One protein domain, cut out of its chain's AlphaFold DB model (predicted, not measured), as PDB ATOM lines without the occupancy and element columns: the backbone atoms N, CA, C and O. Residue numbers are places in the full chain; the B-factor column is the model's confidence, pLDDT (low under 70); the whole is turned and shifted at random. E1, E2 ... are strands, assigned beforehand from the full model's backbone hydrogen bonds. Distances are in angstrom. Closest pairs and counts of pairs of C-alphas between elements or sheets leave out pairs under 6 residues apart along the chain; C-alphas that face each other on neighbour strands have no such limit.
ATOM      1  N   ALA A 231      -9.262  20.052  26.710       91.12
ATOM      2  CA  ALA A 231      -9.859  20.719  25.569       91.12
ATOM      3  C   ALA A 231     -11.032  19.891  25.018       91.12
ATOM      4  O   ALA A 231     -11.292  18.764  25.436       91.12
ATOM      5  N   SER A 232     -11.752  20.459  24.053       90.19
ATOM      6  CA  SER A 232     -12.980  19.883  23.487       90.19
ATOM      7  C   SER A 232     -12.810  18.547  22.752       90.19
ATOM      8  O   SER A 232     -13.790  17.866  22.460       90.19
ATOM      9  N   ASP A 233     -11.580  18.224  22.363       91.50
ATOM     10  CA  ASP A 233     -11.180  17.007  21.657       91.50
ATOM     11  C   ASP A 233     -10.575  15.939  22.572       91.50
ATOM     12  O   ASP A 233     -10.249  14.838  22.118       91.50
ATOM     13  N   ASP A 234     -10.471  16.255  23.858       93.25
ATOM     14  CA  ASP A 234      -9.962  15.373  24.887       93.25
ATOM     15  C   ASP A 234     -11.098  14.635  25.611       93.25
ATOM     16  O   ASP A 234     -12.233  15.116  25.668       93.25
ATOM     17  N   LEU A 235     -10.771  13.498  26.230       94.06
ATOM     18  CA  LEU A 235     -11.664  12.751  27.114       94.06
ATOM     19  C   LEU A 235     -11.226  12.867  28.569       94.06
ATOM     20  O   LEU A 235     -10.083  12.577  28.931       94.06
ATOM     21  N   GLU A 236     -12.168  13.279  29.410       94.25
ATOM     22  CA  GLU A 236     -12.050  13.251  30.859       94.25
ATOM     23  C   GLU A 236     -12.743  12.013  31.420       94.25
ATOM     24  O   GLU A 236     -13.878  11.705  31.058       94.25
ATOM     25  N   ILE A 237     -12.065  11.373  32.368       94.75
ATOM     26  CA  ILE A 237     -12.602  10.286  33.178       94.75
ATOM     27  C   ILE A 237     -12.727  10.822  34.596       94.75
ATOM     28  O   ILE A 237     -11.745  11.289  35.189       94.75
ATOM     29  N   CYS A 238     -13.950  10.842  35.109       94.12
ATOM     30  CA  CYS A 238     -14.275  11.472  36.376       94.12
ATOM     31  C   CYS A 238     -15.018  10.509  37.295       94.12
ATOM     32  O   CYS A 238     -15.996   9.902  36.882       94.12
ATOM     33  N   CYS A 239     -14.658  10.482  38.572       92.69
ATOM     34  CA  CYS A 239     -15.557   9.976  39.597       92.69
ATOM     35  C   CYS A 239     -16.568  11.071  39.965       92.69
ATOM     36  O   CYS A 239     -16.298  12.270  39.823       92.69
ATOM     37  N   VAL A 240     -17.752  10.680  40.426       89.75
ATOM     38  CA  VAL A 240     -18.810  11.619  40.816       89.75
ATOM     39  C   VAL A 240     -18.996  11.551  42.326       89.75
ATOM     40  O   VAL A 240     -19.217  10.483  42.889       89.75
ATOM     41  N   ASP A 241     -18.883  12.692  43.008       89.06
ATOM     42  CA  ASP A 241     -19.098  12.732  44.455       89.06
ATOM     43  C   ASP A 241     -20.588  12.561  44.828       89.06
ATOM     44  O   ASP A 241     -21.468  12.671  43.970       89.06
ATOM     45  N   PRO A 242     -20.928  12.339  46.114       89.88
ATOM     46  CA  PRO A 242     -22.321  12.162  46.533       89.88
ATOM     47  C   PRO A 242     -23.230  13.379  46.287       89.88
ATOM     48  O   PRO A 242     -24.443  13.282  46.466       89.88
ATOM     49  N   GLN A 243     -22.669  14.540  45.932       91.38
ATOM     50  CA  GLN A 243     -23.410  15.743  45.555       91.38
ATOM     51  C   GLN A 243     -23.598  15.858  44.031       91.38
ATOM     52  O   GLN A 243     -24.209  16.821  43.569       91.38
ATOM     53  N   GLY A 244     -23.110  14.887  43.254       86.44
ATOM     54  CA  GLY A 244     -23.198  14.871  41.798       86.44
ATOM     55  C   GLY A 244     -22.105  15.684  41.105       86.44
ATOM     56  O   GLY A 244     -22.214  15.949  39.907       86.44
ATOM     57  N   LYS A 245     -21.066  16.132  41.824       90.56
ATOM     58  CA  LYS A 245     -19.979  16.914  41.232       90.56
ATOM     59  C   LYS A 245     -18.872  15.977  40.725       90.56
ATOM     60  O   LYS A 245     -18.393  15.142  41.490       90.56
ATOM     61  N   PRO A 246     -18.427  16.135  39.465       91.38
ATOM     62  CA  PRO A 246     -17.351  15.328  38.910       91.38
ATOM     63  C   PRO A 246     -15.981  15.784  39.421       91.38
ATOM     64  O   PRO A 246     -15.695  16.986  39.487       91.38
ATOM     65  N   HIS A 247     -15.123  14.814  39.718       90.94
ATOM     66  CA  HIS A 247     -13.714  14.979  40.059       90.94
ATOM     67  C   HIS A 247     -12.891  14.077  39.149       90.94
ATOM     68  O   HIS A 247     -13.260  12.933  38.916       90.94
ATOM     69  N   ARG A 248     -11.783  14.589  38.616       91.12
ATOM     70  CA  ARG A 248     -10.936  13.827  37.694       91.12
ATOM     71  C   ARG A 248     -10.374  12.586  38.398       91.12
ATOM     72  O   ARG A 248      -9.709  12.731  39.421       91.12
ATOM     73  N   ALA A 249     -10.651  11.408  37.843       91.31
ATOM     74  CA  ALA A 249     -10.196  10.121  38.368       91.31
ATOM     75  C   ALA A 249      -8.857   9.694  37.749       91.31
ATOM     76  O   ALA A 249      -7.979   9.211  38.457       91.31
ATOM     77  N   ALA A 250      -8.667   9.964  36.454       92.06
ATOM     78  CA  ALA A 250      -7.473   9.586  35.701       92.06
ATOM     79  C   ALA A 250      -6.961  10.735  34.805       92.06
ATOM     80  O   ALA A 250      -7.699  11.700  34.557       92.06
ATOM     81  N   PRO A 251      -5.709  10.664  34.304       92.31
ATOM     82  CA  PRO A 251      -5.189  11.630  33.339       92.31
ATOM     83  C   PRO A 251      -6.107  11.773  32.119       92.31
ATOM     84  O   PRO A 251      -6.653  10.797  31.609       92.31
ATOM     85  N   THR A 252      -6.256  12.999  31.619       92.75
ATOM     86  CA  THR A 252      -7.090  13.276  30.446       92.75
ATOM     87  C   THR A 252      -6.460  12.673  29.196       92.75
ATOM     88  O   THR A 252      -5.313  12.992  28.875       92.75
ATOM     89  N   ILE A 253      -7.218  11.872  28.447       93.12
ATOM     90  CA  ILE A 253      -6.762  11.285  27.181       93.12
ATOM     91  C   ILE A 253      -6.911  12.333  26.082       93.12
ATOM     92  O   ILE A 253      -8.014  12.827  25.841       93.12
ATOM     93  N   ARG A 254      -5.805  12.715  25.435       91.19
ATOM     94  CA  ARG A 254      -5.788  13.930  24.606       91.19
ATOM     95  C   ARG A 254      -6.056  13.673  23.131       91.19
ATOM     96  O   ARG A 254      -5.497  12.738  22.567       91.19
ATOM     97  N   GLY A 255      -6.845  14.541  22.500       88.31
ATOM     98  CA  GLY A 255      -7.010  14.612  21.042       88.31
ATOM     99  C   GLY A 255      -7.619  13.371  20.375       88.31
ATOM    100  O   GLY A 255      -7.588  13.252  19.148       88.31
ATOM    101  N   VAL A 256      -8.161  12.430  21.153       90.25
ATOM    102  CA  VAL A 256      -8.714  11.168  20.635       90.25
ATOM    103  C   VAL A 256     -10.206  11.241  20.335       90.25
ATOM    104  O   VAL A 256     -10.698  10.388  19.603       90.25
ATOM    105  N   ALA A 257     -10.934  12.238  20.852       91.94
ATOM    106  CA  ALA A 257     -12.391  12.293  20.732       91.94
ATOM    107  C   ALA A 257     -12.966  13.654  20.302       91.94
ATOM    108  O   ALA A 257     -13.930  14.128  20.912       91.94
ATOM    109  N   PRO A 258     -12.464  14.289  19.224       89.81
ATOM    110  CA  PRO A 258     -13.055  15.523  18.717       89.81
ATOM    111  C   PRO A 258     -14.556  15.371  18.443       89.81
ATOM    112  O   PRO A 258     -15.005  14.439  17.762       89.81
ATOM    113  N   ALA A 259     -15.340  16.314  18.971       87.19
ATOM    114  CA  ALA A 259     -16.792  16.319  18.852       87.19
ATOM    115  C   ALA A 259     -17.243  16.253  17.379       87.19
ATOM    116  O   ALA A 259     -16.712  16.943  16.507       87.19
ATOM    117  N   GLY A 260     -18.210  15.375  17.088       86.31
ATOM    118  CA  GLY A 260     -18.722  15.138  15.731       86.31
ATOM    119  C   GLY A 260     -17.742  14.446  14.770       86.31
ATOM    120  O   GLY A 260     -18.099  14.180  13.623       86.31
ATOM    121  N   ARG A 261     -16.517  14.145  15.217       88.38
ATOM    122  CA  ARG A 261     -15.466  13.477  14.434       88.38
ATOM    123  C   ARG A 261     -15.140  12.083  14.953       88.38
ATOM    124  O   ARG A 261     -14.621  11.285  14.178       88.38
ATOM    125  N   VAL A 262     -15.450  11.788  16.212       91.88
ATOM    126  CA  VAL A 262     -15.272  10.473  16.837       91.88
ATOM    127  C   VAL A 262     -16.480  10.164  17.715       91.88
ATOM    128  O   VAL A 262     -16.898  11.018  18.498       91.88
ATOM    129  N   ARG A 263     -17.030   8.957  17.581       92.88
ATOM    130  CA  ARG A 263     -18.046   8.379  18.475       92.88
ATOM    131  C   ARG A 263     -17.351   7.638  19.601       92.88
ATOM    132  O   ARG A 263     -16.330   7.005  19.343       92.88
ATOM    133  N   VAL A 264     -17.896   7.711  20.807       95.00
ATOM    134  CA  VAL A 264     -17.328   7.068  21.994       95.00
ATOM    135  C   VAL A 264     -18.406   6.186  22.595       95.00
ATOM    136  O   VAL A 264     -19.474   6.675  22.945       95.00
ATOM    137  N   HIS A 265     -18.127   4.896  22.686       95.31
ATOM    138  CA  HIS A 265     -19.025   3.893  23.235       95.31
ATOM    139  C   HIS A 265     -18.362   3.204  24.420       95.31
ATOM    140  O   HIS A 265     -17.141   3.070  24.437       95.31
ATOM    141  N   LEU A 266     -19.167   2.789  25.392       94.94
ATOM    142  CA  LEU A 266     -18.709   2.190  26.642       94.94
ATOM    143  C   LEU A 266     -19.464   0.881  26.842       94.94
ATOM    144  O   LEU A 266     -20.696   0.894  26.777       94.94
ATOM    145  N   PHE A 267     -18.737  -0.228  26.948       93.50
ATOM    146  CA  PHE A 267     -19.287  -1.556  27.225       93.50
ATOM    147  C   PHE A 267     -18.160  -2.575  27.408       93.50
ATOM    148  O   PHE A 267     -17.091  -2.433  26.820       93.50
ATOM    149  N   ASP A 268     -18.456  -3.649  28.134       92.75
ATOM    150  CA  ASP A 268     -17.564  -4.796  28.322       92.75
ATOM    151  C   ASP A 268     -17.406  -5.615  27.018       92.75
ATOM    152  O   ASP A 268     -18.308  -6.364  26.581       92.75
ATOM    153  N   ILE A 269     -16.260  -5.427  26.352       91.19
ATOM    154  CA  ILE A 269     -15.927  -6.040  25.063       91.19
ATOM    155  C   ILE A 269     -15.195  -7.381  25.205       91.19
ATOM    156  O   ILE A 269     -15.182  -8.158  24.242       91.19
ATOM    157  N   ASP A 270     -14.574  -7.676  26.348       90.00
ATOM    158  CA  ASP A 270     -13.817  -8.920  26.550       90.00
ATOM    159  C   ASP A 270     -14.354  -9.852  27.655       90.00
ATOM    160  O   ASP A 270     -13.824 -10.953  27.826       90.00
ATOM    161  N   ASP A 271     -15.512  -9.506  28.227       88.75
ATOM    162  CA  ASP A 271     -16.272 -10.234  29.253       88.75
ATOM    163  C   ASP A 271     -15.510 -10.375  30.583       88.75
ATOM    164  O   ASP A 271     -15.679 -11.372  31.295       88.75
ATOM    165  N   ASP A 272     -14.631  -9.416  30.906       90.19
ATOM    166  CA  ASP A 272     -13.820  -9.428  32.130       90.19
ATOM    167  C   ASP A 272     -14.472  -8.696  33.320       90.19
ATOM    168  O   ASP A 272     -13.968  -8.782  34.449       90.19
ATOM    169  N   GLY A 273     -15.639  -8.082  33.097       91.06
ATOM    170  CA  GLY A 273     -16.396  -7.337  34.097       91.06
ATOM    171  C   GLY A 273     -16.005  -5.866  34.216       91.06
ATOM    172  O   GLY A 273     -16.568  -5.188  35.072       91.06
ATOM    173  N   LYS A 274     -15.082  -5.379  33.386       94.31
ATOM    174  CA  LYS A 274     -14.803  -3.958  33.192       94.31
ATOM    175  C   LYS A 274     -15.373  -3.502  31.864       94.31
ATOM    176  O   LYS A 274     -15.544  -4.286  30.937       94.31
ATOM    177  N   GLU A 275     -15.673  -2.217  31.764       95.06
ATOM    178  CA  GLU A 275     -16.129  -1.638  30.511       95.06
ATOM    179  C   GLU A 275     -14.974  -0.981  29.752       95.06
ATOM    180  O   GLU A 275     -14.262  -0.109  30.255       95.06
ATOM    181  N   GLU A 276     -14.813  -1.357  28.485       94.81
ATOM    182  CA  GLU A 276     -13.863  -0.718  27.586       94.81
ATOM    183  C   GLU A 276     -14.468   0.522  26.943       94.81
ATOM    184  O   GLU A 276     -15.671   0.632  26.684       94.81
ATOM    185  N   MET A 277     -13.583   1.442  26.565       95.75
ATOM    186  CA  MET A 277     -13.957   2.585  25.751       95.75
ATOM    187  C   MET A 277     -13.611   2.338  24.286       95.75
ATOM    188  O   MET A 277     -12.449   2.211  23.897       95.75
ATOM    189  N   VAL A 278     -14.643   2.317  23.451       94.69
ATOM    190  CA  VAL A 278     -14.577   2.039  22.018       94.69
ATOM    191  C   VAL A 278     -14.784   3.330  21.232       94.69
ATOM    192  O   VAL A 278     -15.867   3.917  21.233       94.69
ATOM    193  N   LEU A 279     -13.740   3.777  20.533       94.12
ATOM    194  CA  LEU A 279     -13.738   5.015  19.762       94.12
ATOM    195  C   LEU A 279     -13.812   4.707  18.267       94.12
ATOM    196  O   LEU A 279     -12.939   4.033  17.716       94.12
ATOM    197  N   LEU A 280     -14.821   5.260  17.593       92.69
ATOM    198  CA  LEU A 280     -15.014   5.120  16.149       92.69
ATOM    199  C   LEU A 280     -14.858   6.464  15.444       92.69
ATOM    200  O   LEU A 280     -15.665   7.379  15.623       92.69
ATOM    201  N   GLY A 281     -13.850   6.570  14.578       91.06
ATOM    202  CA  GLY A 281     -13.693   7.721  13.694       91.06
ATOM    203  C   GLY A 281     -14.898   7.889  12.765       91.06
ATOM    204  O   GLY A 281     -15.386   6.932  12.162       91.06
ATOM    205  N   VAL A 282     -15.385   9.118  12.618       88.81
ATOM    206  CA  VAL A 282     -16.436   9.472  11.659       88.81
ATOM    207  C   VAL A 282     -15.800   9.661  10.283       88.81
ATOM    208  O   VAL A 282     -14.873  10.459  10.110       88.81
ATOM    209  N   GLY A 283     -16.303   8.922   9.299       81.06
ATOM    210  CA  GLY A 283     -15.817   8.914   7.926       81.06
ATOM    211  C   GLY A 283     -16.148   7.596   7.237       81.06
ATOM    212  O   GLY A 283     -16.718   6.700   7.857       81.06
ATOM    213  N   TYR A 284     -15.795   7.469   5.958       69.88
ATOM    214  CA  TYR A 284     -15.908   6.179   5.290       69.88
ATOM    215  C   TYR A 284     -14.832   5.225   5.826       69.88
ATOM    216  O   TYR A 284     -13.672   5.635   5.917       69.88
ATOM    217  N   PRO A 285     -15.163   3.945   6.087       62.19
ATOM    218  CA  PRO A 285     -14.175   2.947   6.497       62.19
ATOM    219  C   PRO A 285     -12.948   2.926   5.575       62.19
ATOM    220  O   PRO A 285     -11.808   2.940   6.037       62.19
ATOM    221  N   THR A 286     -13.169   3.012   4.260       64.50
ATOM    222  CA  THR A 286     -12.115   3.036   3.231       64.50
ATOM    223  C   THR A 286     -11.148   4.213   3.337       64.50
ATOM    224  O   THR A 286     -10.030   4.118   2.839       64.50
ATOM    225  N   ASP A 287     -11.549   5.299   3.999       66.56
ATOM    226  CA  ASP A 287     -10.731   6.496   4.211       66.56
ATOM    227  C   ASP A 287      -9.901   6.400   5.498       66.56
ATOM    228  O   ASP A 287      -9.330   7.392   5.950       66.56
ATOM    229  N   GLY A 288      -9.835   5.219   6.117       61.28
ATOM    230  CA  GLY A 288      -9.058   4.995   7.328       61.28
ATOM    231  C   GLY A 288      -9.703   5.573   8.583       61.28
ATOM    232  O   GLY A 288      -8.978   5.869   9.534       61.28
ATOM    233  N   SER A 289     -11.037   5.724   8.612       68.69
ATOM    234  CA  SER A 289     -11.734   5.894   9.888       68.69
ATOM    235  C   SER A 289     -11.383   4.708  10.782       68.69
ATOM    236  O   SER A 289     -11.585   3.551  10.406       68.69
ATOM    237  N   GLY A 290     -10.730   5.001  11.903       80.31
ATOM    238  CA  GLY A 290     -10.154   3.981  12.767       80.31
ATOM    239  C   GLY A 290     -11.090   3.598  13.903       80.31
ATOM    240  O   GLY A 290     -11.860   4.428  14.385       80.31
ATOM    241  N   LEU A 291     -10.972   2.349  14.337       89.31
ATOM    242  CA  LEU A 291     -11.451   1.862  15.623       89.31
ATOM    243  C   LEU A 291     -10.281   1.845  16.614       89.31
ATOM    244  O   LEU A 291      -9.242   1.254  16.312       89.31
ATOM    245  N   LEU A 292     -10.452   2.474  17.773       91.31
ATOM    246  CA  LEU A 292      -9.588   2.301  18.942       91.31
ATOM    247  C   LEU A 292     -10.391   1.680  20.079       91.31
ATOM    248  O   LEU A 292     -11.547   2.038  20.282       91.31
ATOM    249  N   VAL A 293      -9.756   0.786  20.826       92.69
ATOM    250  CA  VAL A 293     -10.292   0.227  22.070       92.69
ATOM    251  C   VAL A 293      -9.333   0.595  23.191       92.69
ATOM    252  O   VAL A 293      -8.120   0.420  23.039       92.69
ATOM    253  N   LEU A 294      -9.854   1.156  24.274       94.25
ATOM    254  CA  LEU A 294      -9.090   1.559  25.447       94.25
ATOM    255  C   LEU A 294      -9.518   0.702  26.632       94.25
ATOM    256  O   LEU A 294     -10.702   0.664  26.961       94.25
ATOM    257  N   ASP A 295      -8.538   0.046  27.246       93.62
ATOM    258  CA  ASP A 295      -8.722  -0.810  28.412       93.62
ATOM    259  C   ASP A 295      -8.186  -0.104  29.663       93.62
ATOM    260  O   ASP A 295      -7.086   0.474  29.640       93.62
ATOM    261  N   PHE A 296      -8.921  -0.207  30.766       94.19
ATOM    262  CA  PHE A 296      -8.619   0.503  32.003       94.19
ATOM    263  C   PHE A 296      -8.328  -0.450  33.172       94.19
ATOM    264  O   PHE A 296      -8.784  -1.593  33.268       94.19
ATOM    265  N   GLY A 297      -7.457   0.025  34.051       92.38
ATOM    266  CA  GLY A 297      -7.090  -0.611  35.303       92.38
ATOM    267  C   GLY A 297      -7.686   0.118  36.492       92.38
ATOM    268  O   GLY A 297      -8.400   1.103  36.335       92.38
ATOM    269  N   SER A 298      -7.303  -0.331  37.686       90.81
ATOM    270  CA  SER A 298      -7.717   0.277  38.955       90.81
ATOM    271  C   SER A 298      -7.542   1.802  38.962       90.81
ATOM    272  O   SER A 298      -6.488   2.314  38.566       90.81
ATOM    273  N   GLY A 299      -8.565   2.517  39.436       90.50
ATOM    274  CA  GLY A 299      -8.640   3.978  39.423       90.50
ATOM    275  C   GLY A 299      -8.925   4.557  38.036       90.50
ATOM    276  O   GLY A 299      -8.513   5.683  37.756       90.50
ATOM    277  N   ALA A 300      -9.535   3.760  37.157       92.94
ATOM    278  CA  ALA A 300      -9.778   4.051  35.746       92.94
ATOM    279  C   ALA A 300      -8.529   4.547  34.988       92.94
ATOM    280  O   ALA A 300      -8.595   5.380  34.077       92.94
ATOM    281  N   VAL A 301      -7.346   4.054  35.372       91.19
ATOM    282  CA  VAL A 301      -6.084   4.407  34.710       91.19
ATOM    283  C   VAL A 301      -5.971   3.610  33.420       91.19
ATOM    284  O   VAL A 301      -6.041   2.386  33.442       91.19
ATOM    285  N   LEU A 302      -5.730   4.292  32.298       92.88
ATOM    286  CA  LEU A 302      -5.523   3.633  31.008       92.88
ATOM    287  C   LEU A 302      -4.374   2.617  31.102       92.88
ATOM    288  O   LEU A 302      -3.220   2.984  31.339       92.88
ATOM    289  N   GLU A 303      -4.672   1.340  30.886       91.00
ATOM    290  CA  GLU A 303      -3.688   0.257  30.895       91.00
ATOM    291  C   GLU A 303      -3.240  -0.106  29.486       91.00
ATOM    292  O   GLU A 303      -2.078  -0.483  29.277       91.00
ATOM    293  N   ARG A 304      -4.139   0.016  28.508       89.50
ATOM    294  CA  ARG A 304      -3.859  -0.386  27.135       89.50
ATOM    295  C   ARG A 304      -4.696   0.388  26.131       89.50
ATOM    296  O   ARG A 304      -5.842   0.740  26.368       89.50
ATOM    297  N   THR A 305      -4.094   0.589  24.967       90.19
ATOM    298  CA  THR A 305      -4.761   1.072  23.763       90.19
ATOM    299  C   THR A 305      -4.549   0.037  22.673       90.19
ATOM    300  O   THR A 305      -3.409  -0.319  22.369       90.19
ATOM    301  N   THR A 306      -5.639  -0.437  22.080       86.94
ATOM    302  CA  THR A 306      -5.633  -1.433  21.011       86.94
ATOM    303  C   THR A 306      -6.131  -0.789  19.715       86.94
ATOM    304  O   THR A 306      -7.228  -0.234  19.661       86.94
ATOM    305  N   GLY A 307      -5.301  -0.835  18.666       84.81
ATOM    306  CA  GLY A 307      -5.541  -0.191  17.369       84.81
ATOM    307  C   GLY A 307      -4.524   0.919  17.039       84.81
ATOM    308  O   GLY A 307      -3.419   0.925  17.591       84.81
ATOM    309  N   PRO A 308      -4.853   1.850  16.122       86.25
ATOM    310  CA  PRO A 308      -6.124   1.964  15.407       86.25
ATOM    311  C   PRO A 308      -6.309   0.892  14.329       86.25
ATOM    312  O   PRO A 308      -5.368   0.535  13.622       86.25
ATOM    313  N   PHE A 309      -7.544   0.421  14.155       84.06
ATOM    314  CA  PHE A 309      -7.921  -0.503  13.083       84.06
ATOM    315  C   PHE A 309      -8.698   0.239  11.991       84.06
ATOM    316  O   PHE A 309      -9.870   0.565  12.199       84.06
ATOM    317  N   PRO A 310      -8.079   0.553  10.838       74.25
ATOM    318  CA  PRO A 310      -8.770   1.227   9.745       74.25
ATOM    319  C   PRO A 310      -9.709   0.264   9.005       74.25
ATOM    320  O   PRO A 310      -9.456  -0.938   8.941       74.25
ATOM    321  N   GLY A 311     -10.744   0.793   8.346       67.50
ATOM    322  CA  GLY A 311     -11.377   0.059   7.243       67.50
ATOM    323  C   GLY A 311     -12.573  -0.822   7.570       67.50
ATOM    324  O   GLY A 311     -13.127  -1.386   6.631       67.50
ATOM    325  N   MET A 312     -12.996  -0.942   8.832       71.00
ATOM    326  CA  MET A 312     -14.013  -1.941   9.206       71.00
ATOM    327  C   MET A 312     -15.348  -1.365   9.680       71.00
ATOM    328  O   MET A 312     -16.391  -1.860   9.264       71.00
ATOM    329  N   LEU A 313     -15.327  -0.314  10.499       85.62
ATOM    330  CA  LEU A 313     -16.513   0.354  11.047       85.62
ATOM    331  C   LEU A 313     -16.359   1.873  10.898       85.62
ATOM    332  O   LEU A 313     -15.240   2.381  10.778       85.62
ATOM    333  N   GLY A 314     -17.474   2.601  10.886       85.25
ATOM    334  CA  GLY A 314     -17.487   4.059  10.748       85.25
ATOM    335  C   GLY A 314     -18.441   4.714  11.738       85.25
ATOM    336  O   GLY A 314     -19.588   4.299  11.873       85.25
ATOM    337  N   GLY A 315     -18.003   5.780  12.408       87.25
ATOM    338  CA  GLY A 315     -18.806   6.509  13.401       87.25
ATOM    339  C   GLY A 315     -20.026   7.260  12.835       87.25
ATOM    340  O   GLY A 315     -20.688   8.010  13.547       87.25
ATOM    341  N   ASN A 316     -20.315   7.125  11.540       86.19
ATOM    342  CA  ASN A 316     -21.504   7.683  10.893       86.19
ATOM    343  C   ASN A 316     -22.717   6.735  10.930       86.19
ATOM    344  O   ASN A 316     -23.795   7.144  10.506       86.19
ATOM    345  N   LEU A 317     -22.541   5.489  11.379       88.00
ATOM    346  CA  LEU A 317     -23.604   4.492  11.499       88.00
ATOM    347  C   LEU A 317     -23.794   4.085  12.968       88.00
ATOM    348  O   LEU A 317     -22.804   4.030  13.704       88.00
ATOM    349  N   PRO A 318     -25.025   3.754  13.396       91.81
ATOM    350  CA  PRO A 318     -25.258   3.217  14.731       91.81
ATOM    351  C   PRO A 318     -24.499   1.899  14.934       91.81
ATOM    352  O   PRO A 318     -24.466   1.058  14.035       91.81
ATOM    353  N   LEU A 319     -23.890   1.733  16.110       94.38
ATOM    354  CA  LEU A 319     -23.138   0.539  16.501       94.38
ATOM    355  C   LEU A 319     -24.027  -0.420  17.303       94.38
ATOM    356  O   LEU A 319     -24.620  -0.011  18.297       94.38
ATOM    357  N   ALA A 320     -24.080  -1.687  16.901       95.88
ATOM    358  CA  ALA A 320     -24.637  -2.779  17.690       95.88
ATOM    359  C   ALA A 320     -23.530  -3.685  18.238       95.88
ATOM    360  O   ALA A 320     -22.483  -3.860  17.607       95.88
ATOM    361  N   VAL A 321     -23.800  -4.281  19.396       96.31
ATOM    362  CA  VAL A 321     -22.924  -5.219  20.092       96.31
ATOM    363  C   VAL A 321     -23.663  -6.532  20.321       96.31
ATOM    364  O   VAL A 321     -24.790  -6.580  20.822       96.31
ATOM    365  N   GLY A 322     -23.004  -7.619  19.948       96.38
ATOM    366  CA  GLY A 322     -23.504  -8.977  20.068       96.38
ATOM    367  C   GLY A 322     -22.417  -9.948  20.495       96.38
ATOM    368  O   GLY A 322     -21.333  -9.552  20.922       96.38
ATOM    369  N   ARG A 323     -22.695 -11.239  20.337       96.75
ATOM    370  CA  ARG A 323     -21.728 -12.315  20.572       96.75
ATOM    371  C   ARG A 323     -21.876 -13.441  19.563       96.75
ATOM    372  O   ARG A 323     -22.991 -13.782  19.166       96.75
ATOM    373  N   VAL A 324     -20.761 -14.061  19.213       96.81
ATOM    374  CA  VAL A 324     -20.742 -15.365  18.538       96.81
ATOM    375  C   VAL A 324     -20.814 -16.499  19.569       96.81
ATOM    376  O   VAL A 324     -20.737 -16.284  20.781       96.81
ATOM    377  N   SER A 325     -20.979 -17.739  19.106       92.69
ATOM    378  CA  SER A 325     -21.220 -18.905  19.972       92.69
ATOM    379  C   SER A 325     -20.099 -19.217  20.969       92.69
ATOM    380  O   SER A 325     -20.352 -19.871  21.977       92.69
ATOM    381  N   ASN A 326     -18.863 -18.802  20.685       90.81
ATOM    382  CA  ASN A 326     -17.722 -19.002  21.583       90.81
ATOM    383  C   ASN A 326     -17.584 -17.891  22.644       90.81
ATOM    384  O   ASN A 326     -16.668 -17.972  23.456       90.81
ATOM    385  N   GLY A 327     -18.475 -16.892  22.645       91.56
ATOM    386  CA  GLY A 327     -18.494 -15.782  23.600       91.56
ATOM    387  C   GLY A 327     -17.818 -14.497  23.114       91.56
ATOM    388  O   GLY A 327     -18.099 -13.438  23.678       91.56
ATOM    389  N   ASP A 328     -17.007 -14.559  22.049       95.12
ATOM    390  CA  ASP A 328     -16.341 -13.377  21.489       95.12
ATOM    391  C   ASP A 328     -17.376 -12.332  21.037       95.12
ATOM    392  O   ASP A 328     -18.450 -12.668  20.517       95.12
ATOM    393  N   ARG A 329     -17.052 -11.049  21.229       95.06
ATOM    394  CA  ARG A 329     -17.979  -9.953  20.936       95.06
ATOM    395  C   ARG A 329     -18.032  -9.639  19.456       95.06
ATOM    396  O   ARG A 329     -17.022  -9.645  18.755       95.06
ATOM    397  N   VAL A 330     -19.227  -9.301  18.998       96.19
ATOM    398  CA  VAL A 330     -19.484  -8.821  17.643       96.19
ATOM    399  C   VAL A 330     -19.780  -7.339  17.697       96.19
ATOM    400  O   VAL A 330     -20.661  -6.923  18.438       96.19
ATOM    401  N   LEU A 331     -19.074  -6.562  16.883       95.38
ATOM    402  CA  LEU A 331     -19.385  -5.167  16.608       95.38
ATOM    403  C   LEU A 331     -20.003  -5.089  15.216       95.38
ATOM    404  O   LEU A 331     -19.338  -5.429  14.234       95.38
ATOM    405  N   ALA A 332     -21.261  -4.664  15.131       94.88
ATOM    406  CA  ALA A 332     -22.028  -4.659  13.892       94.88
ATOM    407  C   ALA A 332     -22.597  -3.276  13.563       94.88
ATOM    408  O   ALA A 332     -22.991  -2.511  14.440       94.88
ATOM    409  N   GLN A 333     -22.669  -2.964  12.275       93.19
ATOM    410  CA  GLN A 333     -23.308  -1.764  11.749       93.19
ATOM    411  C   GLN A 333     -24.116  -2.130  10.509       93.19
ATOM    412  O   GLN A 333     -23.706  -2.990   9.728       93.19
ATOM    413  N   GLN A 334     -25.241  -1.449  10.301       90.06
ATOM    414  CA  GLN A 334     -26.054  -1.607   9.099       90.06
ATOM    415  C   GLN A 334     -25.782  -0.435   8.149       90.06
ATOM    416  O   GLN A 334     -26.207   0.690   8.418       90.06
ATOM    417  N   PRO A 335     -25.062  -0.642   7.036       82.56
ATOM    418  CA  PRO A 335     -24.913   0.393   6.027       82.56
ATOM    419  C   PRO A 335     -26.242   0.614   5.309       82.56
ATOM    420  O   PRO A 335     -26.996  -0.333   5.092       82.56
ATOM    421  N   ASN A 336     -26.482   1.836   4.830       71.00
ATOM    422  CA  ASN A 336     -27.608   2.138   3.943       71.00
ATOM    423  C   ASN A 336     -27.423   1.427   2.582       71.00
ATOM    424  O   ASN A 336     -26.967   2.023   1.603       71.00
ATOM    425  N   ARG A 337     -27.735   0.126   2.528       63.47
ATOM    426  CA  ARG A 337     -27.722  -0.728   1.334       63.47
ATOM    427  C   ARG A 337     -29.125  -1.283   1.059       63.47
ATOM    428  O   ARG A 337     -29.862  -1.555   2.000       63.47
ATOM    429  N   PRO A 338     -29.494  -1.524  -0.213       54.50
ATOM    430  CA  PRO A 338     -30.846  -1.957  -0.581       54.50
ATOM    431  C   PRO A 338     -31.280  -3.344  -0.072       54.50
ATOM    432  O   PRO A 338     -32.434  -3.701  -0.273       54.50
ATOM    433  N   GLN A 339     -30.378  -4.142   0.512       60.62
ATOM    434  CA  GLN A 339     -30.582  -5.574   0.792       60.62
ATOM    435  C   GLN A 339     -30.587  -5.937   2.286       60.62
ATOM    436  O   GLN A 339     -30.436  -7.101   2.609       60.62
ATOM    437  N   GLY A 340     -30.707  -4.981   3.214       66.38
ATOM    438  CA  GLY A 340     -30.851  -5.295   4.649       66.38
ATOM    439  C   GLY A 340     -29.608  -5.868   5.357       66.38
ATOM    440  O   GLY A 340     -29.542  -5.776   6.578       66.38
ATOM    441  N   GLY A 341     -28.612  -6.362   4.616       84.50
ATOM    442  CA  GLY A 341     -27.364  -6.905   5.155       84.50
ATOM    443  C   GLY A 341     -26.502  -5.896   5.921       84.50
ATOM    444  O   GLY A 341     -26.688  -4.677   5.850       84.50
ATOM    445  N   TYR A 342     -25.517  -6.422   6.641       91.12
ATOM    446  CA  TYR A 342     -24.738  -5.686   7.633       91.12
ATOM    447  C   TYR A 342     -23.221  -5.847   7.442       91.12
ATOM    448  O   TYR A 342     -22.732  -6.610   6.606       91.12
ATOM    449  N   HIS A 343     -22.455  -5.074   8.209       89.75
ATOM    450  CA  HIS A 343     -21.024  -5.274   8.410       89.75
ATOM    451  C   HIS A 343     -20.782  -5.639   9.860       89.75
ATOM    452  O   HIS A 343     -21.305  -4.970  10.746       89.75
ATOM    453  N   ALA A 344     -19.988  -6.679  10.093       92.94
ATOM    454  CA  ALA A 344     -19.636  -7.107  11.432       92.94
ATOM    455  C   ALA A 344     -18.178  -7.534  11.526       92.94
ATOM    456  O   ALA A 344     -17.614  -8.145  10.611       92.94
ATOM    457  N   VAL A 345     -17.595  -7.239  12.679       93.44
ATOM    458  CA  VAL A 345     -16.284  -7.729  13.086       93.44
ATOM    459  C   VAL A 345     -16.392  -8.409  14.435       93.44
ATOM    460  O   VAL A 345     -17.190  -8.010  15.279       93.44
ATOM    461  N   VAL A 346     -15.580  -9.441  14.623       94.75
ATOM    462  CA  VAL A 346     -15.464 -10.167  15.881       94.75
ATOM    463  C   VAL A 346     -14.222  -9.672  16.605       94.75
ATOM    464  O   VAL A 346     -13.124  -9.720  16.042       94.75
ATOM    465  N   TYR A 347     -14.407  -9.199  17.833       92.88
ATOM    466  CA  TYR A 347     -13.336  -8.889  18.768       92.88
ATOM    467  C   TYR A 347     -13.010 -10.132  19.588       92.88
ATOM    468  O   TYR A 347     -13.838 -10.643  20.339       92.88
ATOM    469  N   LEU A 348     -11.796 -10.634  19.403       91.12
ATOM    470  CA  LEU A 348     -11.310 -11.845  20.047       91.12
ATOM    471  C   LEU A 348     -10.750 -11.483  21.424       91.12
ATOM    472  O   LEU A 348      -9.565 -11.160  21.508       91.12
ATOM    473  N   GLY A 349     -11.556 -11.553  22.487       83.00
ATOM    474  CA  GLY A 349     -11.200 -11.016  23.815       83.00
ATOM    475  C   GLY A 349      -9.816 -11.455  24.311       83.00
ATOM    476  O   GLY A 349      -8.985 -10.642  24.706       83.00
ATOM    477  N   GLN A 350      -9.484 -12.739  24.135       81.75
ATOM    478  CA  GLN A 350      -8.193 -13.295  24.565       81.75
ATOM    479  C   GLN A 350      -6.974 -12.735  23.821       81.75
ATOM    480  O   GLN A 350      -5.892 -12.621  24.396       81.75
ATOM    481  N   THR A 351      -7.111 -12.456  22.523       82.75
ATOM    482  CA  THR A 351      -5.984 -12.004  21.683       82.75
ATOM    483  C   THR A 351      -6.032 -10.511  21.391       82.75
ATOM    484  O   THR A 351      -5.042  -9.962  20.907       82.75
ATOM    485  N   ARG A 352      -7.173  -9.872  21.678       83.44
ATOM    486  CA  ARG A 352      -7.502  -8.477  21.370       83.44
ATOM    487  C   ARG A 352      -7.267  -8.132  19.904       83.44
ATOM    488  O   ARG A 352      -6.786  -7.060  19.544       83.44
ATOM    489  N   GLN A 353      -7.570  -9.099  19.045       86.19
ATOM    490  CA  GLN A 353      -7.527  -8.955  17.600       86.19
ATOM    491  C   GLN A 353      -8.940  -8.841  17.053       86.19
ATOM    492  O   GLN A 353      -9.899  -9.347  17.633       86.19
ATOM    493  N   LEU A 354      -9.036  -8.211  15.889       88.50
ATOM    494  CA  LEU A 354     -10.264  -8.153  15.126       88.50
ATOM    495  C   LEU A 354     -10.161  -9.052  13.906       88.50
ATOM    496  O   LEU A 354      -9.127  -9.110  13.234       88.50
ATOM    497  N   ARG A 355     -11.274  -9.695  13.583       92.12
ATOM    498  CA  ARG A 355     -11.481 -10.352  12.294       92.12
ATOM    499  C   ARG A 355     -12.854 -10.002  11.753       92.12
ATOM    500  O   ARG A 355     -13.753  -9.655  12.513       92.12
ATOM    501  N   ALA A 356     -13.038 -10.151  10.449       92.31
ATOM    502  CA  ALA A 356     -14.382 -10.161   9.893       92.31
ATOM    503  C   ALA A 356     -15.191 -11.330  10.488       92.31
ATOM    504  O   ALA A 356     -14.640 -12.407  10.759       92.31
ATOM    505  N   LEU A 357     -16.492 -11.108  10.682       94.00
ATOM    506  CA  LEU A 357     -17.438 -12.197  10.899       94.00
ATOM    507  C   LEU A 357     -17.443 -13.093   9.650       94.00
ATOM    508  O   LEU A 357     -17.424 -12.587   8.525       94.00
ATOM    509  N   SER A 358     -17.391 -14.410   9.840       94.62
ATOM    510  CA  SER A 358     -17.302 -15.349   8.719       94.62
ATOM    511  C   SER A 358     -18.665 -15.520   8.048       94.62
ATOM    512  O   SER A 358     -19.702 -15.379   8.687       94.62
ATOM    513  N   GLU A 359     -18.679 -15.872   6.763       92.62
ATOM    514  CA  GLU A 359     -19.922 -16.236   6.073       92.62
ATOM    515  C   GLU A 359     -20.589 -17.437   6.772       92.62
ATOM    516  O   GLU A 359     -19.922 -18.436   7.059       92.62
ATOM    517  N   GLY A 360     -21.887 -17.333   7.073       94.44
ATOM    518  CA  GLY A 360     -22.639 -18.356   7.811       94.44
ATOM    519  C   GLY A 360     -22.434 -18.350   9.330       94.44
ATOM    520  O   GLY A 360     -23.005 -19.189  10.032       94.44
ATOM    521  N   GLU A 361     -21.588 -17.462   9.858       97.31
ATOM    522  CA  GLU A 361     -21.322 -17.382  11.291       97.31
ATOM    523  C   GLU A 361     -22.408 -16.581  12.008       97.31
ATOM    524  O   GLU A 361     -22.554 -15.378  11.815       97.31
ATOM    525  N   LYS A 362     -23.134 -17.273  12.884       97.81
ATOM    526  CA  LYS A 362     -24.246 -16.709  13.648       97.81
ATOM    527  C   LYS A 362     -23.762 -15.768  14.734       97.81
ATOM    528  O   LYS A 362     -22.781 -16.069  15.425       97.81
ATOM    529  N   TRP A 363     -24.525 -14.716  14.983       97.81
ATOM    530  CA  TRP A 363     -24.315 -13.864  16.144       97.81
ATOM    531  C   TRP A 363     -25.627 -13.416  16.777       97.81
ATOM    532  O   TRP A 363     -26.635 -13.197  16.114       97.81
ATOM    533  N   TYR A 364     -25.577 -13.271  18.095       97.12
ATOM    534  CA  TYR A 364     -26.731 -13.002  18.938       97.12
ATOM    535  C   TYR A 364     -26.601 -11.603  19.542       97.12
ATOM    536  O   TYR A 364     -25.535 -11.292  20.090       97.12
ATOM    537  N   PRO A 365     -27.643 -10.759  19.488       95.38
ATOM    538  CA  PRO A 365     -27.591  -9.422  20.066       95.38
ATOM    539  C   PRO A 365     -27.482  -9.483  21.596       95.38
ATOM    540  O   PRO A 365     -28.063 -10.357  22.248       95.38
ATOM    541  N   LEU A 366     -26.750  -8.537  22.192       93.81
ATOM    542  CA  LEU A 366     -26.749  -8.361  23.644       93.81
ATOM    543  C   LEU A 366     -27.963  -7.540  24.094       93.81
ATOM    544  O   LEU A 366     -28.458  -6.667  23.379       93.81
ATOM    545  N   VAL A 367     -28.429  -7.786  25.321       89.88
ATOM    546  CA  VAL A 367     -29.429  -6.919  25.961       89.88
ATOM    547  C   VAL A 367     -28.807  -5.538  26.142       89.88
ATOM    548  O   VAL A 367     -27.726  -5.426  26.706       89.88
ATOM    549  N   GLY A 368     -29.462  -4.497  25.626       88.25
ATOM    550  CA  GLY A 368     -28.890  -3.147  25.597       88.25
ATOM    551  C   GLY A 368     -27.824  -2.931  24.514       88.25
ATOM    552  O   GLY A 368     -27.419  -1.797  24.300       88.25
ATOM    553  N   GLY A 369     -27.443  -3.966  23.758       90.62
ATOM    554  CA  GLY A 369     -26.429  -3.922  22.699       90.62
ATOM    555  C   GLY A 369     -26.885  -3.273  21.389       90.62
ATOM    556  O   GLY A 369     -26.309  -3.541  20.344       90.62
ATOM    557  N   GLY A 370     -27.932  -2.445  21.396       92.38
ATOM    558  CA  GLY A 370     -28.313  -1.661  20.215       92.38
ATOM    559  C   GLY A 370     -28.985  -2.439  19.077       92.38
ATOM    560  O   GLY A 370     -29.098  -1.910  17.971       92.38
ATOM    561  N   GLY A 371     -29.469  -3.658  19.332       93.19
ATOM    562  CA  GLY A 371     -30.252  -4.447  18.376       93.19
ATOM    563  C   GLY A 371     -29.403  -5.299  17.427       93.19
ATOM    564  O   GLY A 371     -28.326  -5.760  17.792       93.19
ATOM    565  N   GLY A 372     -29.903  -5.533  16.211       93.88
ATOM    566  CA  GLY A 372     -29.285  -6.452  15.246       93.88
ATOM    567  C   GLY A 372     -29.399  -7.937  15.615       93.88
ATOM    568  O   GLY A 372     -30.182  -8.315  16.480       93.88
ATOM    569  N   GLY A 373     -28.599  -8.773  14.971       94.94
ATOM    570  CA  GLY A 373     -28.583 -10.225  15.133       94.94
ATOM    571  C   GLY A 373     -28.621 -10.900  13.770       94.94
ATOM    572  O   GLY A 373     -29.222 -10.354  12.851       94.94
ATOM    573  N   ASP A 374     -27.945 -12.033  13.662       96.31
ATOM    574  CA  ASP A 374     -28.063 -12.975  12.548       96.31
ATOM    575  C   ASP A 374     -27.984 -14.376  13.170       96.31
ATOM    576  O   ASP A 374     -26.924 -15.004  13.270       96.31
ATOM    577  N   GLU A 375     -29.093 -14.799  13.774       96.12
ATOM    578  CA  GLU A 375     -29.177 -16.040  14.535       96.12
ATOM    579  C   GLU A 375     -29.264 -17.271  13.626       96.12
ATOM    580  O   GLU A 375     -28.932 -18.392  14.055       96.12
ATOM    581  N   ASP A 376     -29.696 -17.105  12.376       94.81
ATOM    582  CA  ASP A 376     -29.776 -18.182  11.397       94.81
ATOM    583  C   ASP A 376     -28.521 -18.303  10.512       94.81
ATOM    584  O   ASP A 376     -28.185 -19.436  10.142       94.81
ATOM    585  N   GLY A 377     -27.736 -17.232  10.380       94.81
ATOM    586  CA  GLY A 377     -26.462 -17.152   9.667       94.81
ATOM    587  C   GLY A 377     -26.629 -16.843   8.180       94.81
ATOM    588  O   GLY A 377     -25.767 -17.236   7.388       94.81
ATOM    589  N   ASP A 378     -27.747 -16.249   7.765       94.25
ATOM    590  CA  ASP A 378     -28.052 -16.003   6.355       94.25
ATOM    591  C   ASP A 378     -27.453 -14.692   5.804       94.25
ATOM    592  O   ASP A 378     -27.450 -14.469   4.587       94.25
ATOM    593  N   GLY A 379     -26.847 -13.876   6.673       92.69
ATOM    594  CA  GLY A 379     -26.240 -12.591   6.336       92.69
ATOM    595  C   GLY A 379     -27.220 -11.414   6.322       92.69
ATOM    596  O   GLY A 379     -26.821 -10.294   5.969       92.69
ATOM    597  N   GLU A 380     -28.475 -11.630   6.708       93.25
ATOM    598  CA  GLU A 380     -29.481 -10.601   6.939       93.25
ATOM    599  C   GLU A 380     -29.666 -10.343   8.441       93.25
ATOM    600  O   GLU A 380     -29.289 -11.130   9.302       93.25
ATOM    601  N   LEU A 381     -30.169  -9.152   8.777       93.81
ATOM    602  CA  LEU A 381     -30.424  -8.802  10.171       93.81
ATOM    603  C   LEU A 381     -31.812  -9.281  10.598       93.81
ATOM    604  O   LEU A 381     -32.810  -8.849  10.021       93.81
ATOM    605  N   ASP A 382     -31.882 -10.030  11.697       93.44
ATOM    606  CA  ASP A 382     -33.147 -10.459  12.316       93.44
ATOM    607  C   ASP A 382     -33.983  -9.278  12.834       93.44
ATOM    608  O   ASP A 382     -35.217  -9.304  12.882       93.44
ATOM    609  N   GLN A 383     -33.302  -8.212  13.248       91.69
ATOM    610  CA  GLN A 383     -33.898  -6.979  13.747       91.69
ATOM    611  C   GLN A 383     -33.017  -5.782  13.388       91.69
ATOM    612  O   GLN A 383     -31.806  -5.898  13.210       91.69
ATOM    613  N   ALA A 384     -33.617  -4.596  13.306       91.44
ATOM    614  CA  ALA A 384     -32.875  -3.387  12.972       91.44
ATOM    615  C   ALA A 384     -31.778  -3.081  14.009       91.44
ATOM    616  O   ALA A 384     -31.973  -3.256  15.216       91.44
ATOM    617  N   ILE A 385     -30.642  -2.572  13.531       93.75
ATOM    618  CA  ILE A 385     -29.630  -1.960  14.393       93.75
ATOM    619  C   ILE A 385     -30.110  -0.549  14.739       93.75
ATOM    620  O   ILE A 385     -30.235   0.308  13.867       93.75
ATOM    621  N   VAL A 386     -30.399  -0.325  16.020       91.81
ATOM    622  CA  VAL A 386     -30.831   0.975  16.558       91.81
ATOM    623  C   VAL A 386     -29.681   1.758  17.183       91.81
ATOM    624  O   VAL A 386     -29.779   2.973  17.305       91.81
ATOM    625  N   GLY A 387     -28.585   1.078  17.526       92.19
ATOM    626  CA  GLY A 387     -27.406   1.685  18.130       92.19
ATOM    627  C   GLY A 387     -27.386   1.606  19.654       92.19
ATOM    628  O   GLY A 387     -28.427   1.621  20.311       92.19
ATOM    629  N   ILE A 388     -26.181   1.529  20.210       92.00
ATOM    630  CA  ILE A 388     -25.918   1.769  21.632       92.00
ATOM    631  C   ILE A 388     -25.713   3.264  21.907       92.00
ATOM    632  O   ILE A 388     -25.446   4.051  20.993       92.00
ATOM    633  N   VAL A 389     -25.838   3.653  23.175       87.06
ATOM    634  CA  VAL A 389     -25.631   5.039  23.620       87.06
ATOM    635  C   VAL A 389     -24.153   5.439  23.463       87.06
ATOM    636  O   VAL A 389     -23.253   4.596  23.503       87.06
ATOM    637  N   GLU A 390     -23.910   6.727  23.221       87.50
ATOM    638  CA  GLU A 390     -22.574   7.330  23.167       87.50
ATOM    639  C   GLU A 390     -22.286   8.116  24.447       87.50
ATOM    640  O   GLU A 390     -23.118   8.942  24.826       87.50
ATOM    641  N   GLU A 391     -21.082   7.940  25.008       81.00
ATOM    642  CA  GLU A 391     -20.599   8.552  26.261       81.00
ATOM    643  C   GLU A 391     -21.542   8.360  27.461       81.00
ATOM    644  O   GLU A 391     -22.705   7.983  27.337       81.00
ATOM    645  N   GLY A 392     -21.042   8.620  28.665       88.62
ATOM    646  CA  GLY A 392     -21.857   8.521  29.868       88.62
ATOM    647  C   GLY A 392     -21.117   7.864  31.012       88.62
ATOM    648  O   GLY A 392     -19.966   8.193  31.280       88.62
ATOM    649  N   LEU A 393     -21.842   7.009  31.717       92.38
ATOM    650  CA  LEU A 393     -21.366   6.295  32.886       92.38
ATOM    651  C   LEU A 393     -20.856   4.923  32.460       92.38
ATOM    652  O   LEU A 393     -21.516   4.283  31.640       92.38
ATOM    653  N   ALA A 394     -19.697   4.529  32.982       94.44
ATOM    654  CA  ALA A 394     -19.151   3.199  32.784       94.44
ATOM    655  C   ALA A 394     -18.262   2.751  33.944       94.44
ATOM    656  O   ALA A 394     -17.503   3.567  34.455       94.44
ATOM    657  N   ASP A 395     -18.328   1.478  34.321       95.56
ATOM    658  CA  ASP A 395     -17.443   0.857  35.319       95.56
ATOM    659  C   ASP A 395     -16.119   0.468  34.643       95.56
ATOM    660  O   ASP A 395     -15.933  -0.658  34.172       95.56
ATOM    661  N   LEU A 396     -15.214   1.441  34.495       96.12
ATOM    662  CA  LEU A 396     -13.985   1.256  33.720       96.12
ATOM    663  C   LEU A 396     -12.961   0.404  34.472       96.12
ATOM    664  O   LEU A 396     -12.093  -0.213  33.853       96.12
ATOM    665  N   ASP A 397     -13.003   0.398  35.803       94.31
ATOM    666  CA  ASP A 397     -12.012  -0.297  36.617       94.31
ATOM    667  C   ASP A 397     -12.506  -1.583  37.298       94.31
ATOM    668  O   ASP A 397     -11.677  -2.359  37.798       94.31
ATOM    669  N   GLY A 398     -13.806  -1.868  37.195       94.88
ATOM    670  CA  GLY A 398     -14.452  -3.097  37.643       94.88
ATOM    671  C   GLY A 398     -14.727  -3.121  39.145       94.88
ATOM    672  O   GLY A 398     -14.801  -4.207  39.737       94.88
ATOM    673  N   ASP A 399     -14.798  -1.958  39.799       94.38
ATOM    674  CA  ASP A 399     -15.091  -1.850  41.228       94.38
ATOM    675  C   ASP A 399     -16.602  -1.808  41.547       94.38
ATOM    676  O   ASP A 399     -17.000  -1.905  42.718       94.38
ATOM    677  N   GLY A 400     -17.446  -1.768  40.510       93.69
ATOM    678  CA  GLY A 400     -18.900  -1.694  40.599       93.69
ATOM    679  C   GLY A 400     -19.450  -0.271  40.730       93.69
ATOM    680  O   GLY A 400     -20.633  -0.122  41.067       93.69
ATOM    681  N   ILE A 401     -18.624   0.759  40.535       92.12
ATOM    682  CA  ILE A 401     -19.003   2.171  40.566       92.12
ATOM    683  C   ILE A 401     -18.678   2.811  39.219       92.12
ATOM    684  O   ILE A 401     -17.525   2.956  38.846       92.12
ATOM    685  N   ASP A 402     -19.704   3.306  38.531       94.31
ATOM    686  CA  ASP A 402     -19.483   3.938  37.235       94.31
ATOM    687  C   ASP A 402     -18.681   5.257  37.327       94.31
ATOM    688  O   ASP A 402     -19.052   6.208  38.034       94.31
ATOM    689  N   GLU A 403     -17.654   5.383  36.488       95.50
ATOM    690  CA  GLU A 403     -17.029   6.644  36.120       95.50
ATOM    691  C   GLU A 403     -17.852   7.411  35.085       95.50
ATOM    692  O   GLU A 403     -18.375   6.874  34.111       95.50
ATOM    693  N   LEU A 404     -17.870   8.734  35.223       95.00
ATOM    694  CA  LEU A 404     -18.320   9.638  34.178       95.00
ATOM    695  C   LEU A 404     -17.219   9.842  33.135       95.00
ATOM    696  O   LEU A 404     -16.225  10.531  33.387       95.00
ATOM    697  N   VAL A 405     -17.469   9.347  31.928       95.12
ATOM    698  CA  VAL A 405     -16.701   9.644  30.719       95.12
ATOM    699  C   VAL A 405     -17.368  10.782  29.961       95.12
ATOM    700  O   VAL A 405     -18.545  10.717  29.599       95.12
ATOM    701  N   ARG A 406     -16.603  11.837  29.681       92.50
ATOM    702  CA  ARG A 406     -17.090  12.988  28.913       92.50
ATOM    703  C   ARG A 406     -15.980  13.651  28.117       92.50
ATOM    704  O   ARG A 406     -14.814  13.606  28.504       92.50
ATOM    705  N   ARG A 407     -16.353  14.372  27.064       92.81
ATOM    706  CA  ARG A 407     -15.431  15.314  26.420       92.81
ATOM    707  C   ARG A 407     -15.105  16.486  27.339       92.81
ATOM    708  O   ARG A 407     -15.942  16.913  28.142       92.81
ATOM    709  N   GLY A 408     -13.900  17.027  27.181       87.25
ATOM    710  CA  GLY A 408     -13.529  18.287  27.812       87.25
ATOM    711  C   GLY A 408     -14.454  19.437  27.382       87.25
ATOM    712  O   GLY A 408     -15.136  19.361  26.353       87.25
TER     713      GLY A 408
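This is residues 231 to 408 of the 414 residues of the protein "Matrixin family metalloprotease" of Planctomycetes bacterium (UniProt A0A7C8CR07). With little regular structure, three small antiparallel sheets form a row: E2-E1-E13-E12, then E3-E4-E5-E6, then E10-E9-E8-E7-E11, from which residues 366 to 391 run back. The 178 printed residues include 13 strands, E1 to E13 in chain order, with 70 residues, and no named helix: all strand. The whole is compact, with radius of gyration of the C-alphas 16.1 A and spans of 49 by 31 by 29 A.

E1, residues 235 to 240, and E2, residues 246 to 248, form a hairpin, with N 247 and O 239 within hydrogen-bond range at 2.8 A. E3 to E6, within residues 262 to 310, form a meander, each strand the antiparallel neighbour of the one before; so do E7 to E10, within residues 320 to 356.

E1 begins at C-alpha 235 (-11.664, 12.751, 27.114). E6, residues 301 to 310, 25.3 A long, bends by 51 degrees at residue 304. E13, residues 403 to 407, ends at C-alpha 407 (-15.431, 15.314, 26.420).

The printed part has no cut. Residues 249 to 261 and 366 to 391 are long links. Residues 284 to 289, 311 and 337 to 340 have pLDDT under 70.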